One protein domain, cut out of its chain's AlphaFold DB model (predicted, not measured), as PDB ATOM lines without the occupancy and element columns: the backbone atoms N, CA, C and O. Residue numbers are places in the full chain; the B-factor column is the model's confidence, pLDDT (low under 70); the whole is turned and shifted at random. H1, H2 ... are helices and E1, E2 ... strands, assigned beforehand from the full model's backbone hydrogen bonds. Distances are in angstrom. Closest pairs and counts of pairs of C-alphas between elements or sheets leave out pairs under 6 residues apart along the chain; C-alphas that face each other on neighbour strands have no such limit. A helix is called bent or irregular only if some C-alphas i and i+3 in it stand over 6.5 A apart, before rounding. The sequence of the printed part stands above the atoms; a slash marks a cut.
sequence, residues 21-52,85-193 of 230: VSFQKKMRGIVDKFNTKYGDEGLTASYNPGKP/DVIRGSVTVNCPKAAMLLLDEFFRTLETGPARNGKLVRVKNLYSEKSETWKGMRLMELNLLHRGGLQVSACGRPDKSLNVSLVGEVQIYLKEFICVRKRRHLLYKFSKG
ATOM      1  N   VAL A  21     149.605 126.488 216.212       91.25
ATOM      2  CA  VAL A  21     150.828 126.257 216.997       91.25
ATOM      3  C   VAL A  21     151.594 127.560 217.258       91.25
ATOM      4  O   VAL A  21     151.972 127.860 218.394       91.25
ATOM      5  N   SER A  22     151.779 128.377 216.216       91.50
ATOM      6  CA  SER A  22     152.488 129.657 216.324       91.50
ATOM      7  C   SER A  22     151.731 130.681 217.180       91.50
ATOM      8  O   SER A  22     152.342 131.408 217.967       91.50
ATOM      9  N   PHE A  23     150.402 130.710 217.066       92.50
ATOM     10  CA  PHE A  23     149.532 131.582 217.844       92.50
ATOM     11  C   PHE A  23     149.548 131.196 219.326       92.50
ATOM     12  O   PHE A  23     149.833 132.040 220.177       92.50
ATOM     13  N   GLN A  24     149.325 129.916 219.638       94.94
ATOM     14  CA  GLN A  24     149.295 129.401 221.007       94.94
ATOM     15  C   GLN A  24     150.639 129.624 221.714       94.94
ATOM     16  O   GLN A  24     150.668 130.079 222.860       94.94
ATOM     17  N   LYS A  25     151.762 129.379 221.021       93.94
ATOM     18  CA  LYS A  25     153.111 129.657 221.543       93.94
ATOM     19  C   LYS A  25     153.290 131.137 221.872       93.94
ATOM     20  O   LYS A  25     153.831 131.475 222.923       93.94
ATOM     21  N   LYS A  26     152.817 132.025 220.996       92.69
ATOM     22  CA  LYS A  26     152.907 133.472 221.205       92.69
ATOM     23  C   LYS A  26     152.081 133.929 222.404       92.69
ATOM     24  O   LYS A  26     152.578 134.708 223.210       92.69
ATOM     25  N   MET A  27     150.844 133.449 222.525       95.31
ATOM     26  CA  MET A  27     149.969 133.807 223.644       95.31
ATOM     27  C   MET A  27     150.527 133.316 224.978       95.31
ATOM     28  O   MET A  27     150.545 134.076 225.943       95.31
ATOM     29  N   ARG A  28     151.071 132.094 225.011       96.25
ATOM     30  CA  ARG A  28     151.787 131.579 226.183       96.25
ATOM     31  C   ARG A  28     152.964 132.480 226.554       96.25
ATOM     32  O   ARG A  28     153.023 132.943 227.681       96.25
ATOM     33  N   GLY A  29     153.797 132.852 225.582       95.19
ATOM     34  CA  GLY A  29     154.927 133.752 225.823       95.19
ATOM     35  C   GLY A  29     154.534 135.148 226.328       95.19
ATOM     36  O   GLY A  29     155.310 135.770 227.046       95.19
ATOM     37  N   ILE A  30     153.347 135.660 225.981       95.00
ATOM     38  CA  ILE A  30     152.823 136.910 226.561       95.00
ATOM     39  C   ILE A  30     152.509 136.717 228.048       95.00
ATOM     40  O   ILE A  30     152.915 137.535 228.870       95.00
ATOM     41  N   VAL A  31     151.811 135.632 228.384       97.06
ATOM     42  CA  VAL A  31     151.434 135.307 229.765       97.06
ATOM     43  C   VAL A  31     152.659 135.002 230.626       97.06
ATOM     44  O   VAL A  31     152.735 135.475 231.756       97.06
ATOM     45  N   ASP A  32     153.649 134.295 230.084       97.38
ATOM     46  CA  ASP A  32     154.897 134.002 230.789       97.38
ATOM     47  C   ASP A  32     155.639 135.300 231.137       97.38
ATOM     48  O   ASP A  32     156.002 135.507 232.290       97.38
ATOM     49  N   LYS A  33     155.765 136.235 230.181       96.38
ATOM     50  CA  LYS A  33     156.371 137.555 230.434       96.38
ATOM     51  C   LYS A  33     155.607 138.365 231.479       96.38
ATOM     52  O   LYS A  33     156.230 139.064 232.272       96.38
ATOM     53  N   PHE A  34     154.276 138.286 231.473       97.69
ATOM     54  CA  PHE A  34     153.452 138.922 232.497       97.69
ATOM     55  C   PHE A  34     153.766 138.358 233.885       97.69
ATOM     56  O   PHE A  34     154.047 139.126 234.802       97.69
ATOM     57  N   ASN A  35     153.788 137.031 234.021       98.06
ATOM     58  CA  ASN A  35     154.090 136.371 235.289       98.06
ATOM     59  C   ASN A  35     155.526 136.641 235.755       98.06
ATOM     60  O   ASN A  35     155.741 136.834 236.943       98.06
ATOM     61  N   THR A  36     156.501 136.712 234.845       98.06
ATOM     62  CA  THR A  36     157.876 137.102 235.196       98.06
ATOM     63  C   THR A  36     157.944 138.535 235.720       98.06
ATOM     64  O   THR A  36     158.710 138.803 236.635       98.06
ATOM     65  N   LYS A  37     157.160 139.460 235.151       98.00
ATOM     66  CA  LYS A  37     157.199 140.876 235.541       98.00
ATOM     67  C   LYS A  37     156.445 141.167 236.843       98.00
ATOM     68  O   LYS A  37     156.900 141.996 237.616       98.00
ATOM     69  N   TYR A  38     155.300 140.520 237.062       97.94
ATOM     70  CA  TYR A  38     154.385 140.840 238.167       97.94
ATOM     71  C   TYR A  38     154.185 139.704 239.179       97.94
ATOM     72  O   TYR A  38     153.356 139.828 240.084       97.94
ATOM     73  N   GLY A  39     154.923 138.601 239.044       96.00
ATOM     74  CA  GLY A  39     154.821 137.451 239.944       96.00
ATOM     75  C   GLY A  39     155.120 137.813 241.399       96.00
ATOM     76  O   GLY A  39     154.383 137.386 242.286       96.00
ATOM     77  N   ASP A  40     156.112 138.678 241.629       96.62
ATOM     78  CA  ASP A  40     156.504 139.143 242.969       96.62
ATOM     79  C   ASP A  40     155.428 140.022 243.633       96.62
ATOM     80  O   ASP A  40     155.308 140.053 244.855       96.62
ATOM     81  N   GLU A  41     154.577 140.685 242.838       96.44
ATOM     82  CA  GLU A  41     153.401 141.426 243.325       96.44
ATOM     83  C   GLU A  41     152.197 140.507 243.623       96.44
ATOM     84  O   GLU A  41     151.105 140.980 243.949       96.44
ATOM     85  N   GLY A  42     152.353 139.190 243.461       96.44
ATOM     86  CA  GLY A  42     151.279 138.213 243.623       96.44
ATOM     87  C   GLY A  42     150.249 138.231 242.488       96.44
ATOM     88  O   GLY A  42     149.164 137.660 242.632       96.44
ATOM     89  N   LEU A  43     150.539 138.876 241.352       97.12
ATOM     90  CA  LEU A  43     149.666 138.852 240.178       97.12
ATOM     91  C   LEU A  43     149.986 137.626 239.327       97.12
ATOM     92  O   LEU A  43     151.136 137.367 238.990       97.12
ATOM     93  N   THR A  44     148.954 136.869 238.956       97.00
ATOM     94  CA  THR A  44     149.134 135.617 238.210       97.00
ATOM     95  C   THR A  44     148.170 135.523 237.040       97.00
ATOM     96  O   THR A  44     146.993 135.886 237.138       97.00
ATOM     97  N   ALA A  45     148.680 135.007 235.926       97.25
ATOM     98  CA  ALA A  45     147.940 134.719 234.712       97.25
ATOM     99  C   ALA A  45     148.238 133.288 234.229       97.25
ATOM    100  O   ALA A  45     149.370 132.815 234.280       97.25
ATOM    101  N   SER A  46     147.223 132.584 233.735       97.12
ATOM    102  CA  SER A  46     147.346 131.227 233.196       97.12
ATOM    103  C   SER A  46     146.721 131.156 231.812       97.12
ATOM    104  O   SER A  46     145.541 131.475 231.640       97.12
ATOM    105  N   TYR A  47     147.509 130.739 230.822       97.50
ATOM    106  CA  TYR A  47     147.040 130.574 229.454       97.50
ATOM    107  C   TYR A  47     146.476 129.173 229.216       97.50
ATOM    108  O   TYR A  47     147.148 128.172 229.454       97.50
ATOM    109  N   ASN A  48     145.264 129.113 228.674       95.56
ATOM    110  CA  ASN A  48     144.593 127.891 228.266       95.56
ATOM    111  C   ASN A  48     144.344 127.961 226.750       95.56
ATOM    112  O   ASN A  48     143.523 128.779 226.309       95.56
ATOM    113  N   PRO A  49     145.053 127.148 225.944       94.38
ATOM    114  CA  PRO A  49     144.867 127.133 224.499       94.38
ATOM    115  C   PRO A  49     143.466 126.620 224.155       94.38
ATOM    116  O   PRO A  49     143.008 125.615 224.698       94.38
ATOM    117  N   GLY A  50     142.777 127.326 223.261       90.44
ATOM    118  CA  GLY A  50     141.500 126.889 222.711       90.44
ATOM    119  C   GLY A  50     141.717 126.141 221.403       90.44
ATOM    120  O   GLY A  50     142.598 126.498 220.623       90.44
ATOM    121  N   LYS A  51     140.891 125.129 221.133       90.31
ATOM    122  CA  LYS A  51     140.885 124.487 219.817       90.31
ATOM    123  C   LYS A  51     140.442 125.502 218.751       90.31
ATOM    124  O   LYS A  51     139.508 126.276 219.012       90.31
ATOM    125  N   PRO A  52     141.065 125.506 217.559       90.31
ATOM    126  CA  PRO A  52     140.538 126.232 216.415       90.31
ATOM    127  C   PRO A  52     139.092 125.837 216.130       90.31
ATOM    128  O   PRO A  52     138.693 124.694 216.356       90.31
ATOM    129  N   ASP A  85     137.175 134.922 214.034       78.56
ATOM    130  CA  ASP A  85     137.872 134.474 215.244       78.56
ATOM    131  C   ASP A  85     138.107 132.953 215.229       78.56
ATOM    132  O   ASP A  85     137.565 132.196 216.040       78.56
ATOM    133  N   VAL A  86     138.876 132.484 214.245       85.94
ATOM    134  CA  VAL A  86     139.026 131.049 213.960       85.94
ATOM    135  C   VAL A  86     139.942 130.355 214.966       85.94
ATOM    136  O   VAL A  86     139.726 129.188 215.281       85.94
ATOM    137  N   ILE A  87     140.943 131.064 215.491       91.00
ATOM    138  CA  ILE A  87     141.843 130.557 216.536       91.00
ATOM    139  C   ILE A  87     141.444 131.146 217.875       91.00
ATOM    140  O   ILE A  87     141.079 132.317 217.959       91.00
ATOM    141  N   ARG A  88     141.496 130.327 218.925       92.88
ATOM    142  CA  ARG A  88     140.957 130.690 220.231       92.88
ATOM    143  C   ARG A  88     141.965 130.441 221.341       92.88
ATOM    144  O   ARG A  88     142.803 129.543 221.269       92.88
ATOM    145  N   GLY A  89     141.851 131.232 222.394       94.25
ATOM    146  CA  GLY A  89     142.617 131.083 223.619       94.25
ATOM    147  C   GLY A  89     141.900 131.753 224.777       94.25
ATOM    148  O   GLY A  89     141.023 132.599 224.595       94.25
ATOM    149  N   SER A  90     142.276 131.386 225.991       95.12
ATOM    150  CA  SER A  90     141.791 132.081 227.174       95.12
ATOM    151  C   SER A  90     142.905 132.286 228.182       95.12
ATOM    152  O   SER A  90     143.775 131.436 228.350       95.12
ATOM    153  N   VAL A  91     142.885 133.432 228.849       96.69
ATOM    154  CA  VAL A  91     143.779 133.744 229.956       96.69
ATOM    155  C   VAL A  91     142.938 133.832 231.214       96.69
ATOM    156  O   VAL A  91     141.962 134.572 231.259       96.69
ATOM    157  N   THR A  92     143.306 133.084 232.242       95.31
ATOM    158  CA  THR A  92     142.720 133.224 233.576       95.31
ATOM    159  C   THR A  92     143.643 134.074 234.421       95.31
ATOM    160  O   THR A  92     144.816 133.741 234.530       95.31
ATOM    161  N   VAL A  93     143.127 135.129 235.038       94.62
ATOM    162  CA  VAL A  93     143.873 135.984 235.964       94.62
ATOM    163  C   VAL A  93     143.248 135.946 237.353       94.62
ATOM    164  O   VAL A  93     142.054 135.667 237.507       94.62
ATOM    165  N   ASN A  94     144.049 136.200 238.383       93.62
ATOM    166  CA  ASN A  94     143.590 136.134 239.768       93.62
ATOM    167  C   ASN A  94     142.764 137.348 240.216       93.62
ATOM    168  O   ASN A  94     141.902 137.183 241.072       93.62
ATOM    169  N   CYS A  95     142.978 138.537 239.646       90.50
ATOM    170  CA  CYS A  95     142.256 139.749 240.042       90.50
ATOM    171  C   CYS A  95     142.049 140.741 238.873       90.50
ATOM    172  O   CYS A  95     142.733 140.647 237.848       90.50
ATOM    173  N   PRO A  96     141.138 141.729 239.009       89.94
ATOM    174  CA  PRO A  96     140.905 142.749 237.981       89.94
ATOM    175  C   PRO A  96     142.147 143.580 237.636       89.94
ATOM    176  O   PRO A  96     142.369 143.875 236.462       89.94
ATOM    177  N   LYS A  97     142.994 143.899 238.630       92.50
ATOM    178  CA  LYS A  97     144.263 144.623 238.418       92.50
ATOM    179  C   LYS A  97     145.155 143.875 237.420       92.50
ATOM    180  O   LYS A  97     145.625 144.474 236.457       92.50
ATOM    181  N   ALA A  98     145.325 142.564 237.603       94.75
ATOM    182  CA  ALA A  98     146.098 141.724 236.690       94.75
ATOM    183  C   ALA A  98     145.508 141.722 235.271       94.75
ATOM    184  O   ALA A  98     146.251 141.789 234.297       94.75
ATOM    185  N   ALA A  99     144.177 141.703 235.149       93.50
ATOM    186  CA  ALA A  99     143.491 141.749 233.859       93.50
ATOM    187  C   ALA A  99     143.804 143.040 233.080       93.50
ATOM    188  O   ALA A  99     144.092 142.983 231.883       93.50
ATOM    189  N   MET A 100     143.759 144.186 233.768       93.88
ATOM    190  CA  MET A 100     144.031 145.499 233.177       93.88
ATOM    191  C   MET A 100     145.503 145.656 232.796       93.88
ATOM    192  O   MET A 100     145.792 146.025 231.663       93.88
ATOM    193  N   LEU A 101     146.432 145.285 233.683       96.00
ATOM    194  CA  LEU A 101     147.869 145.334 233.386       96.00
ATOM    195  C   LEU A 101     148.238 144.429 232.206       96.00
ATOM    196  O   LEU A 101     148.978 144.833 231.311       96.00
ATOM    197  N   LEU A 102     147.678 143.218 232.160       95.62
ATOM    198  CA  LEU A 102     147.883 142.304 231.042       95.62
ATOM    199  C   LEU A 102     147.363 142.902 229.722       95.62
ATOM    200  O   LEU A 102     148.023 142.796 228.686       95.62
ATOM    201  N   LEU A 103     146.193 143.545 229.745       94.69
ATOM    202  CA  LEU A 103     145.635 144.217 228.573       94.69
ATOM    203  C   LEU A 103     146.515 145.388 228.121       94.69
ATOM    204  O   LEU A 103     146.924 145.434 226.958       94.69
ATOM    205  N   ASP A 104     146.785 146.327 229.021       94.56
ATOM    206  CA  ASP A 104     147.348 147.627 228.672       94.56
ATOM    207  C   ASP A 104     148.849 147.557 228.387       94.56
ATOM    208  O   ASP A 104     149.321 148.188 227.442       94.56
ATOM    209  N   GLU A 105     149.597 146.735 229.123       94.69
ATOM    210  CA  GLU A 105     151.053 146.674 228.970       94.69
ATOM    211  C   GLU A 105     151.532 145.599 227.996       94.69
ATOM    212  O   GLU A 105     152.607 145.747 227.410       94.69
ATOM    213  N   PHE A 106     150.751 144.534 227.781       94.00
ATOM    214  CA  PHE A 106     151.167 143.420 226.922       94.00
ATOM    215  C   PHE A 106     150.336 143.298 225.648       94.00
ATOM    216  O   PHE A 106     150.904 143.152 224.567       94.00
ATOM    217  N   PHE A 107     149.001 143.342 225.733       93.81
ATOM    218  CA  PHE A 107     148.163 143.169 224.542       93.81
ATOM    219  C   PHE A 107     148.077 144.435 223.680       93.81
ATOM    220  O   PHE A 107     148.170 144.334 222.453       93.81
ATOM    221  N   ARG A 108     147.946 145.629 224.274       92.06
ATOM    222  CA  ARG A 108     147.930 146.895 223.511       92.06
ATOM    223  C   ARG A 108     149.276 147.213 222.858       92.06
ATOM    224  O   ARG A 108     149.304 147.828 221.796       92.06
ATOM    225  N   THR A 109     150.378 146.747 223.439       90.06
ATOM    226  CA  THR A 109     151.745 146.990 222.946       90.06
ATOM    227  C   THR A 109     152.193 145.997 221.863       90.06
ATOM    228  O   THR A 109     153.309 146.088 221.350       90.06
ATOM    229  N   LEU A 110     151.324 145.066 221.441       86.81
ATOM    230  CA  LEU A 110     151.658 144.064 220.419       86.81
ATOM    231  C   LEU A 110     152.084 144.660 219.069       86.81
ATOM    232  O   LEU A 110     152.869 144.031 218.359       86.81
ATOM    233  N   GLU A 111     151.570 145.840 218.712       81.31
ATOM    234  CA  GLU A 111     151.871 146.501 217.437       81.31
ATOM    235  C   GLU A 111     153.231 147.214 217.442       81.31
ATOM    236  O   GLU A 111     153.909 147.252 216.415       81.31
ATOM    237  N   THR A 112     153.653 147.742 218.593       76.00
ATOM    238  CA  THR A 112     154.889 148.526 218.740       76.00
ATOM    239  C   THR A 112     156.110 147.674 219.082       76.00
ATOM    240  O   THR A 112     157.238 148.150 218.981       76.00
ATOM    241  N   GLY A 113     155.911 146.404 219.446       66.81
ATOM    242  CA  GLY A 113     156.996 145.494 219.797       66.81
ATOM    243  C   GLY A 113     157.929 145.131 218.626       66.81
ATOM    244  O   GLY A 113     157.519 145.147 217.462       66.81
ATOM    245  N   PRO A 114     159.168 144.692 218.925       60.09
ATOM    246  CA  PRO A 114     160.215 144.419 217.932       60.09
ATOM    247  C   PRO A 114     159.839 143.323 216.929       60.09
ATOM    248  O   PRO A 114     160.340 143.297 215.812       60.09
ATOM    249  N   ALA A 115     158.923 142.430 217.307       62.34
ATOM    250  CA  ALA A 115     158.484 141.347 216.446       62.34
ATOM    251  C   ALA A 115     157.352 141.743 215.480       62.34
ATOM    252  O   ALA A 115     157.143 141.006 214.535       62.34
ATOM    253  N   ARG A 116     156.571 142.819 215.713       69.31
ATOM    254  CA  ARG A 116     155.369 143.241 214.928       69.31
ATOM    255  C   ARG A 116     154.417 142.121 214.441       69.31
ATOM    256  O   ARG A 116     153.566 142.326 213.568       69.31
ATOM    257  N   ASN A 117     154.489 140.938 215.052       77.69
ATOM    258  CA  ASN A 117     153.825 139.715 214.591       77.69
ATOM    259  C   ASN A 117     152.348 139.653 214.996       77.69
ATOM    260  O   ASN A 117     151.737 138.585 215.031       77.69
ATOM    261  N   GLY A 118     151.762 140.767 215.433       85.62
ATOM    262  CA  GLY A 118     150.332 140.858 215.669       85.62
ATOM    263  C   GLY A 118     149.875 142.247 216.080       85.62
ATOM    264  O   GLY A 118     150.686 143.150 216.250       85.62
ATOM    265  N   LYS A 119     148.561 142.405 216.200       91.00
ATOM    266  CA  LYS A 119     147.905 143.660 216.560       91.00
ATOM    267  C   LYS A 119     146.632 143.361 217.338       91.00
ATOM    268  O   LYS A 119     145.871 142.479 216.945       91.00
ATOM    269  N   LEU A 120     146.386 144.109 218.406       91.50
ATOM    270  CA  LEU A 120     145.085 144.117 219.062       91.50
ATOM    271  C   LEU A 120     144.108 144.913 218.190       91.50
ATOM    272  O   LEU A 120     144.291 146.106 217.975       91.50
ATOM    273  N   VAL A 121     143.112 144.226 217.634       90.12
ATOM    274  CA  VAL A 121     142.137 144.803 216.693       90.12
ATOM    275  C   VAL A 121     140.931 145.349 217.440       90.12
ATOM    276  O   VAL A 121     140.426 146.418 217.113       90.12
ATOM    277  N   ARG A 122     140.453 144.601 218.436       90.06
ATOM    278  CA  ARG A 122     139.245 144.943 219.180       90.06
ATOM    279  C   ARG A 122     139.366 144.473 220.617       90.06
ATOM    280  O   ARG A 122     139.845 143.372 220.873       90.06
ATOM    281  N   VAL A 123     138.859 145.302 221.519       91.75
ATOM    282  CA  VAL A 123     138.574 144.944 222.906       91.75
ATOM    283  C   VAL A 123     137.071 145.051 223.090       91.75
ATOM    284  O   VAL A 123     136.473 146.076 222.763       91.75
ATOM    285  N   LYS A 124     136.451 143.998 223.604       89.06
ATOM    286  CA  LYS A 124     135.055 144.005 224.017       89.06
ATOM    287  C   LYS A 124     135.011 143.694 225.503       89.06
ATOM    288  O   LYS A 124     135.290 142.576 225.932       89.06
ATOM    289  N   ASN A 125     134.681 144.707 226.292       84.94
ATOM    290  CA  ASN A 125     134.473 144.537 227.718       84.94
ATOM    291  C   ASN A 125     133.035 144.054 227.940       84.94
ATOM    292  O   ASN A 125     132.095 144.783 227.638       84.94
ATOM    293  N   LEU A 126     132.856 142.825 228.436       80.69
ATOM    294  CA  LEU A 126     131.533 142.280 228.769       80.69
ATOM    295  C   LEU A 126     131.148 142.563 230.226       80.69
ATOM    296  O   LEU A 126     130.459 141.761 230.866       80.69
ATOM    297  N   TYR A 127     131.612 143.689 230.762       75.88
ATOM    298  CA  TYR A 127     131.129 144.210 232.025       75.88
ATOM    299  C   TYR A 127     129.641 144.545 231.904       75.88
ATOM    300  O   TYR A 127     129.204 145.198 230.959       75.88
ATOM    301  N   SER A 128     128.846 144.068 232.856       69.06
ATOM    302  CA  SER A 128     127.430 144.410 232.922       69.06
ATOM    303  C   SER A 128     127.271 145.868 233.350       69.06
ATOM    304  O   SER A 128     127.477 146.168 234.520       69.06
ATOM    305  N   GLU A 129     126.817 146.745 232.451       66.88
ATOM    306  CA  GLU A 129     126.523 148.160 232.754       66.88
ATOM    307  C   GLU A 129     125.526 148.331 233.910       66.88
ATOM    308  O   GLU A 129     125.578 149.308 234.644       66.88
ATOM    309  N   LYS A 130     124.658 147.336 234.126       72.75
ATOM    310  CA  LYS A 130     123.687 147.303 235.229       72.75
ATOM    311  C   LYS A 130     124.283 146.873 236.577       72.75
ATOM    312  O   LYS A 130     123.545 146.673 237.533       72.75
ATOM    313  N   SER A 131     125.587 146.607 236.640       66.69
ATOM    314  CA  SER A 131     126.241 146.122 237.855       66.69
ATOM    315  C   SER A 131     126.800 147.281 238.666       66.69
ATOM    316  O   SER A 131     127.799 147.884 238.281       66.69
ATOM    317  N   GLU A 132     126.207 147.515 239.833       62.53
ATOM    318  CA  GLU A 132     126.671 148.501 240.822       62.53
ATOM    319  C   GLU A 132     127.992 148.094 241.496       62.53
ATOM    320  O   GLU A 132     128.678 148.916 242.095       62.53
ATOM    321  N   THR A 133     128.378 146.819 241.390       66.25
ATOM    322  CA  THR A 133     129.609 146.289 241.988       66.25
ATOM    323  C   THR A 133     130.589 145.807 240.925       66.25
ATOM    324  O   THR A 133     130.185 145.327 239.864       66.25
ATOM    325  N   TRP A 134     131.881 145.779 241.272       55.25
ATOM    326  CA  TRP A 134     132.961 145.166 240.478       55.25
ATOM    327  C   TRP A 134     132.703 143.695 240.096       55.25
ATOM    328  O   TRP A 134     133.359 143.158 239.203       55.25
ATOM    329  N   LYS A 135     131.694 143.051 240.704       56.50
ATOM    330  CA  LYS A 135     131.225 141.702 240.362       56.50
ATOM    331  C   LYS A 135     130.512 141.621 238.997       56.50
ATOM    332  O   LYS A 135     130.109 140.537 238.579       56.50
ATOM    333  N   GLY A 136     130.352 142.741 238.290       58.12
ATOM    334  CA  GLY A 136     129.768 142.802 236.947       58.12
ATOM    335  C   GLY A 136     130.682 142.317 235.824       58.12
ATOM    336  O   GLY A 136     130.203 142.102 234.706       58.12
ATOM    337  N   MET A 137     131.980 142.150 236.094       61.81
ATOM    338  CA  MET A 137     132.968 141.752 235.094       61.81
ATOM    339  C   MET A 137     132.805 140.275 234.728       61.81
ATOM    340  O   MET A 137     133.196 139.387 235.478       61.81
ATOM    341  N   ARG A 138     132.239 140.003 233.547       71.50
ATOM    342  CA  ARG A 138     132.076 138.626 233.055       71.50
ATOM    343  C   ARG A 138     133.361 138.095 232.431       71.50
ATOM    344  O   ARG A 138     133.827 137.023 232.804       71.50
ATOM    345  N   LEU A 139     133.895 138.836 231.463       83.62
ATOM    346  CA  LEU A 139     135.145 138.562 230.754       83.62
ATOM    347  C   LEU A 139     135.520 139.766 229.877       83.62
ATOM    348  O   LEU A 139     134.665 140.600 229.561       83.62
ATOM    349  N   MET A 140     136.777 139.822 229.439       90.50
ATOM    350  CA  MET A 140     137.201 140.693 228.338       90.50
ATOM    351  C   MET A 140     137.501 139.851 227.102       90.50
ATOM    352  O   MET A 140     138.272 138.899 227.167       90.50
ATOM    353  N   GLU A 141     136.892 140.207 225.981       92.50
ATOM    354  CA  GLU A 141     137.100 139.581 224.677       92.50
ATOM    355  C   GLU A 141     138.098 140.413 223.871       92.50
ATOM    356  O   GLU A 141     137.875 141.600 223.624       92.50
ATOM    357  N   LEU A 142     139.204 139.797 223.462       93.56
ATOM    358  CA  LEU A 142     140.241 140.420 222.649       93.56
ATOM    359  C   LEU A 142     140.263 139.764 221.274       93.56
ATOM    360  O   LEU A 142     140.472 138.556 221.172       93.56
ATOM    361  N   ASN A 143     140.116 140.554 220.213       92.75
ATOM    362  CA  ASN A 143     140.403 140.084 218.861       92.75
ATOM    363  C   ASN A 143     141.806 140.530 218.462       92.75
ATOM    364  O   ASN A 143     142.117 141.724 218.455       92.75
ATOM    365  N   LEU A 144     142.645 139.561 218.115       92.38
ATOM    366  CA  LEU A 144     144.048 139.759 217.790       92.38
ATOM    367  C   LEU A 144     144.284 139.390 216.331       92.38
ATOM    368  O   LEU A 144     144.064 138.249 215.943       92.38
ATOM    369  N   LEU A 145     144.793 140.321 215.533       91.38
ATOM    370  CA  LEU A 145     145.397 139.983 214.253       91.38
ATOM    371  C   LEU A 145     146.737 139.306 214.542       91.38
ATOM    372  O   LEU A 145     147.631 139.915 215.129       91.38
ATOM    373  N   HIS A 146     146.881 138.057 214.131       91.56
ATOM    374  CA  HIS A 146     148.114 137.289 214.206       91.56
ATOM    375  C   HIS A 146     148.764 137.228 212.833       91.56
ATOM    376  O   HIS A 146     148.132 136.798 211.872       91.56
ATOM    377  N   ARG A 147     150.034 137.634 212.757       90.62
ATOM    378  CA  ARG A 147     150.863 137.512 211.556       90.62
ATOM    379  C   ARG A 147     151.846 136.372 211.799       90.62
ATOM    380  O   ARG A 147     152.884 136.569 212.424       90.62
ATOM    381  N   GLY A 148     151.473 135.178 211.351       83.44
ATOM    382  CA  GLY A 148     152.274 133.956 211.451       83.44
ATOM    383  C   GLY A 148     153.459 133.914 210.484       83.44
ATOM    384  O   GLY A 148     154.271 132.995 210.568       83.44
ATOM    385  N   GLY A 149     153.566 134.906 209.596       85.50
ATOM    386  CA  GLY A 149     154.650 135.018 208.632       85.50
ATOM    387  C   GLY A 149     154.611 133.904 207.594       85.50
ATOM    388  O   GLY A 149     153.576 133.277 207.358       85.50
ATOM    389  N   LEU A 150     155.753 133.672 206.956       84.38
ATOM    390  CA  LEU A 150     155.883 132.679 205.905       84.38
ATOM    391  C   LEU A 150     155.929 131.267 206.509       84.38
ATOM    392  O   LEU A 150     156.853 130.938 207.249       84.38
ATOM    393  N   GLN A 151     154.933 130.443 206.194       81.81
ATOM    394  CA  GLN A 151     154.865 129.040 206.598       81.81
ATOM    395  C   GLN A 151     155.120 128.139 205.387       81.81
ATOM    396  O   GLN A 151     154.689 128.446 204.269       81.81
ATOM    397  N   VAL A 152     155.825 127.027 205.607       77.44
ATOM    398  CA  VAL A 152     156.021 125.998 204.575       77.44
ATOM    399  C   VAL A 152     154.657 125.426 204.207       77.44
ATOM    400  O   VAL A 152     153.800 125.239 205.073       77.44
ATOM    401  N   SER A 153     154.424 125.200 202.915       69.31
ATOM    402  CA  SER A 153     153.118 124.752 202.454       69.31
ATOM    403  C   SER A 153     152.694 123.443 203.123       69.31
ATOM    404  O   SER A 153     153.360 122.416 203.000       69.31
ATOM    405  N   ALA A 154     151.512 123.456 203.745       67.88
ATOM    406  CA  ALA A 154     150.892 122.264 204.317       67.88
ATOM    407  C   ALA A 154     150.551 121.192 203.262       67.88
ATOM    408  O   ALA A 154     150.269 120.055 203.622       67.88
ATOM    409  N   CYS A 155     150.587 121.522 201.960       70.56
ATOM    410  CA  CYS A 155     150.357 120.555 200.882       70.56
ATOM    411  C   CYS A 155     151.605 119.746 200.483       70.56
ATOM    412  O   CYS A 155     151.602 119.115 199.427       70.56
ATOM    413  N   GLY A 156     152.677 119.788 201.286       69.06
ATOM    414  CA  GLY A 156     153.887 118.987 201.068       69.06
ATOM    415  C   GLY A 156     154.724 119.424 199.864       69.06
ATOM    416  O   GLY A 156     155.602 118.691 199.427       69.06
ATOM    417  N   ARG A 157     154.454 120.613 199.309       78.94
ATOM    418  CA  ARG A 157     155.237 121.193 198.212       78.94
ATOM    419  C   ARG A 157     156.351 122.065 198.802       78.94
ATOM    420  O   ARG A 157     156.023 123.141 199.306       78.94
ATOM    421  N   PRO A 158     157.626 121.640 198.744       75.81
ATOM    422  CA  PRO A 158     158.730 122.320 199.426       75.81
ATOM    423  C   PRO A 158     158.997 123.727 198.870       75.81
ATOM    424  O   PRO A 158     159.311 124.635 199.632       75.81
ATOM    425  N   ASP A 159     158.758 123.945 197.575       84.06
ATOM    426  CA  ASP A 159     159.015 125.234 196.907       84.06
ATOM    427  C   ASP A 159     157.865 126.238 197.057       84.06
ATOM    428  O   ASP A 159     157.843 127.295 196.419       84.06
ATOM    429  N   LYS A 160     156.839 125.883 197.837       83.44
ATOM    430  CA  LYS A 160     155.668 126.726 198.053       83.44
ATOM    431  C   LYS A 160     155.585 127.114 199.511       83.44
ATOM    432  O   LYS A 160     155.679 126.296 200.423       83.44
ATOM    433  N   SER A 161     155.342 128.394 199.709       83.56
ATOM    434  CA  SER A 161     155.161 128.986 201.013       83.56
ATOM    435  C   SER A 161     153.892 129.821 201.027       83.56
ATOM    436  O   SER A 161     153.437 130.334 200.002       83.56
ATOM    437  N   LEU A 162     153.283 129.903 202.203       84.50
ATOM    438  CA  LEU A 162     152.045 130.626 202.421       84.50
ATOM    439  C   LEU A 162     152.277 131.632 203.538       84.50
ATOM    440  O   LEU A 162     152.680 131.260 204.638       84.50
ATOM    441  N   ASN A 163     152.024 132.908 203.264       85.50
ATOM    442  CA  ASN A 163     152.020 133.908 204.319       85.50
ATOM    443  C   ASN A 163     150.738 133.751 205.143       85.50
ATOM    444  O   ASN A 163     149.630 133.840 204.601       85.50
ATOM    445  N   VAL A 164     150.890 133.479 206.438       87.31
ATOM    446  CA  VAL A 164     149.776 133.187 207.334       87.31
ATOM    447  C   VAL A 164     149.386 134.424 208.135       87.31
ATOM    448  O   VAL A 164     150.175 134.938 208.926       87.31
ATOM    449  N   SER A 165     148.150 134.895 207.960       88.25
ATOM    450  CA  SER A 165     147.586 136.001 208.735       88.25
ATOM    451  C   SER A 165     146.108 135.771 209.022       88.25
ATOM    452  O   SER A 165     145.317 135.601 208.099       88.25
ATOM    453  N   LEU A 166     145.721 135.796 210.296       89.88
ATOM    454  CA  LEU A 166     144.333 135.573 210.710       89.88
ATOM    455  C   LEU A 166     143.976 136.327 211.983       89.88
ATOM    456  O   LEU A 166     144.850 136.849 212.672       89.88
ATOM    457  N   VAL A 167     142.686 136.359 212.303       89.75
ATOM    458  CA  VAL A 167     142.192 136.912 213.562       89.75
ATOM    459  C   VAL A 167     141.961 135.773 214.555       89.75
ATOM    460  O   VAL A 167     141.296 134.784 214.259       89.75
ATOM    461  N   GLY A 168     142.545 135.905 215.740       91.94
ATOM    462  CA  GLY A 168     142.274 135.049 216.887       91.94
ATOM    463  C   GLY A 168     141.418 135.770 217.925       91.94
ATOM    464  O   GLY A 168     141.422 136.999 218.001       91.94
ATOM    465  N   GLU A 169     140.701 135.003 218.735       93.44
ATOM    466  CA  GLU A 169     140.006 135.474 219.933       93.44
ATOM    467  C   GLU A 169     140.758 135.002 221.179       93.44
ATOM    468  O   GLU A 169     141.020 133.810 221.350       93.44
ATOM    469  N   VAL A 170     141.081 135.940 222.066       94.69
ATOM    470  CA  VAL A 170     141.599 135.653 223.403       94.69
ATOM    471  C   VAL A 170     140.650 136.232 224.429       94.69
ATOM    472  O   VAL A 170     140.358 137.425 224.416       94.69
ATOM    473  N   GLN A 171     140.173 135.390 225.336       94.50
ATOM    474  CA  GLN A 171     139.270 135.810 226.400       94.50
ATOM    475  C   GLN A 171     140.016 135.880 227.731       94.50
ATOM    476  O   GLN A 171     140.613 134.892 228.151       94.50
ATOM    477  N   ILE A 172     139.970 137.026 228.406       94.38
ATOM    478  CA  ILE A 172     140.518 137.187 229.755       94.38
ATOM    479  C   ILE A 172     139.395 136.968 230.770       94.38
ATOM    480  O   ILE A 172     138.386 137.676 230.767       94.38
ATOM    481  N   TYR A 173     139.600 135.990 231.646       90.81
ATOM    482  CA  TYR A 173     138.693 135.588 232.708       90.81
ATOM    483  C   TYR A 173     139.287 135.888 234.074       90.81
ATOM    484  O   TYR A 173     140.457 135.618 234.325       90.81
ATOM    485  N   LEU A 174     138.440 136.332 234.993       90.06
ATOM    486  CA  LEU A 174     138.753 136.299 236.414       90.06
ATOM    487  C   LEU A 174     138.541 134.879 236.949       90.06
ATOM    488  O   LEU A 174     137.501 134.265 236.693       90.06
ATOM    489  N   LYS A 175     139.502 134.369 237.724       88.62
ATOM    490  CA  LYS A 175     139.479 133.007 238.285       88.62
ATOM    491  C   LYS A 175     138.174 132.694 239.028       88.62
ATOM    492  O   LYS A 175     137.586 131.636 238.813       88.62
ATOM    493  N   GLU A 176     137.684 133.631 239.836       82.31
ATOM    494  CA  GLU A 176     136.441 133.487 240.608       82.31
ATOM    495  C   GLU A 176     135.208 133.263 239.714       82.31
ATOM    496  O   GLU A 176     134.317 132.472 240.032       82.31
ATOM    497  N   PHE A 177     135.182 133.897 238.540       79.50
ATOM    498  CA  PHE A 177     134.050 133.837 237.617       79.50
ATOM    499  C   PHE A 177     134.004 132.556 236.796       79.50
ATOM    500  O   PHE A 177     132.924 132.156 236.356       79.50
ATOM    501  N   ILE A 178     135.134 131.870 236.621       79.94
ATOM    502  CA  ILE A 178     135.162 130.583 235.916       79.94
ATOM    503  C   ILE A 178     134.316 129.556 236.670       79.94
ATOM    504  O   ILE A 178     133.521 128.846 236.053       79.94
ATOM    505  N   CYS A 179     134.429 129.510 237.999       73.81
ATOM    506  CA  CYS A 179     133.645 128.601 238.836       73.81
ATOM    507  C   CYS A 179     132.142 128.883 238.722       73.81
ATOM    508  O   CYS A 179     131.348 127.964 238.513       73.81
ATOM    509  N   VAL A 180     131.757 130.161 238.793       76.88
ATOM    510  CA  VAL A 180     130.357 130.588 238.648       76.88
ATOM    511  C   VAL A 180     129.827 130.243 237.259       76.88
ATOM    512  O   VAL A 180     128.739 129.679 237.137       76.88
ATOM    513  N   ARG A 181     130.600 130.522 236.205       75.00
ATOM    514  CA  ARG A 181     130.223 130.212 234.823       75.00
ATOM    515  C   ARG A 181     130.032 128.713 234.612       75.00
ATOM    516  O   ARG A 181     129.021 128.333 234.033       75.00
ATOM    517  N   LYS A 182     130.948 127.870 235.102       75.56
ATOM    518  CA  LYS A 182     130.827 126.405 234.990       75.56
ATOM    519  C   LYS A 182     129.530 125.901 235.627       75.56
ATOM    520  O   LYS A 182     128.804 125.141 234.998       75.56
ATOM    521  N   ARG A 183     129.196 126.382 236.830       75.62
ATOM    522  CA  ARG A 183     127.963 125.991 237.541       75.62
ATOM    523  C   ARG A 183     126.692 126.521 236.874       75.62
ATOM    524  O   ARG A 183     125.666 125.854 236.892       75.62
ATOM    525  N   ARG A 184     126.751 127.709 236.264       75.81
ATOM    526  CA  ARG A 184     125.603 128.334 235.587       75.81
ATOM    527  C   ARG A 184     125.414 127.893 234.139       75.81
ATOM    528  O   ARG A 184     124.375 128.212 233.574       75.81
ATOM    529  N   HIS A 185     126.373 127.189 233.537       76.00
ATOM    530  CA  HIS A 185     126.305 126.794 232.125       76.00
ATOM    531  C   HIS A 185     125.067 125.951 231.814       76.00
ATOM    532  O   HIS A 185     124.402 126.195 230.815       76.00
ATOM    533  N   LEU A 186     124.706 125.026 232.709       75.62
ATOM    534  CA  LEU A 186     123.498 124.209 232.557       75.62
ATOM    535  C   LEU A 186     122.222 125.051 232.622       75.62
ATOM    536  O   LEU A 186     121.375 124.937 231.745       75.62
ATOM    537  N   LEU A 187     122.118 125.958 233.598       78.94
ATOM    538  CA  LEU A 187     120.981 126.880 233.706       78.94
ATOM    539  C   LEU A 187     120.888 127.812 232.494       78.94
ATOM    540  O   LEU A 187     119.796 128.112 232.024       78.94
ATOM    541  N   TYR A 188     122.032 128.261 231.977       72.88
ATOM    542  CA  TYR A 188     122.092 129.063 230.762       72.88
ATOM    543  C   TYR A 188     121.594 128.267 229.550       72.88
ATOM    544  O   TYR A 188     120.721 128.762 228.840       72.88
ATOM    545  N   LYS A 189     122.089 127.034 229.356       71.94
ATOM    546  CA  LYS A 189     121.631 126.124 228.297       71.94
ATOM    547  C   LYS A 189     120.120 125.898 228.378       71.94
ATOM    548  O   LYS A 189     119.428 126.094 227.386       71.94
ATOM    549  N   PHE A 190     119.617 125.607 229.576       78.06
ATOM    550  CA  PHE A 190     118.188 125.454 229.847       78.06
ATOM    551  C   PHE A 190     117.385 126.707 229.498       78.06
ATOM    552  O   PHE A 190     116.463 126.636 228.703       78.06
ATOM    553  N   SER A 191     117.794 127.887 229.976       75.62
ATOM    554  CA  SER A 191     117.093 129.148 229.672       75.62
ATOM    555  C   SER A 191     117.082 129.532 228.186       75.62
ATOM    556  O   SER A 191     116.335 130.418 227.779       75.62
ATOM    557  N   LYS A 192     117.960 128.917 227.390       70.31
ATOM    558  CA  LYS A 192     118.086 129.120 225.945       70.31
ATOM    559  C   LYS A 192     117.385 128.033 225.129       70.31
ATOM    560  O   LYS A 192     117.500 128.068 223.910       70.31
ATOM    561  N   GLY A 193     116.703 127.099 225.789       75.75
ATOM    562  CA  GLY A 193     116.002 125.995 225.146       75.75
ATOM    563  C   GLY A 193     116.922 124.943 224.531       75.75
ATOM    564  O   GLY A 193     116.485 124.149 223.713       75.75
TER     565      GLY A 193
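This is residues 21 to 52 and 85 to 193 of the 230 residues of the protein "Hypothetical protein" of Polarella glacialis (UniProt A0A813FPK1). A twisted five-stranded sheet curls round helix H1, with H2 over the same face; the hairpin of E4 and E5 runs on as a long arm. H3 begins on the opposite face, and residues 182 to 193 stick out. The 141 printed residues hold H1 E1 E2 H2 E3 E4 E5 H3 in chain order; the class is mixed, helices and strands, and the mixed sheet runs E1 E2 E5 E4 E3. It is only just compact, close to loose (radius of gyration of the C-alphas 17.2 A), and flat, 58 by 44 by 22 A.

E3, residues 118 to 127, E4, 137 to 152, and E5, 161 to 174, form a meander, each strand the antiparallel neighbour of the one before, with N 124 and O 141 2.8 A apart and N 142 and O 170 2.8 A apart, within hydrogen-bond range. E4 bends by 63 degrees at residue 149. E2, residues 85 to 93, is parallel to E5 (N 91 and O 171, 2.8 A), and E1, residues 45 to 50, antiparallel to E2 (N 48 and O 90, 2.8 A). H2, residues 96 to 110, has a height over the sheet of 8.3 A; E2, H2 and E3 make a split strand-helix-strand unit, two same-way strands with E5 and E4 between, its crossover right-handed. H1, residues 21 to 41, touches H2 with residues 30 to 34 alone, C-alphas 34 and 102 being closest at 6.7 A, at a steep tilt of 50 degrees, opposite ways. H3, residues 175 to 191, on the other face, completes three layers, helices on both faces, and runs across E4 at 90 degrees on the local plane. O i to N i+4 pairs within range number 15 of 17 in H1, 8 of 11 in H2 and 9 of 13 in H3.

H1 spans 30.5 A from C-alpha 21 at (150.828, 126.257, 216.997); E4 spans 41.4 A, E5 39.7 A. H3 ends at C-alpha 191, (117.093, 129.148, 229.672). H1 is irregular, C-alphas 37 and 40 being 7.7 A apart; H3 only just, 183 and 186 being 6.9 A apart.

The farthest C-alphas, Glu 132 and Asp 159, are 59.3 A apart. Residues 53 to 84 are cut out, an 8.7 A gap between C-alphas 52 and 85. Of the links printed whole, none is long. Mean pLDDT of the printed part is 85.6; 16 residues are under 70, among them 113 to 116 and 131 to 137.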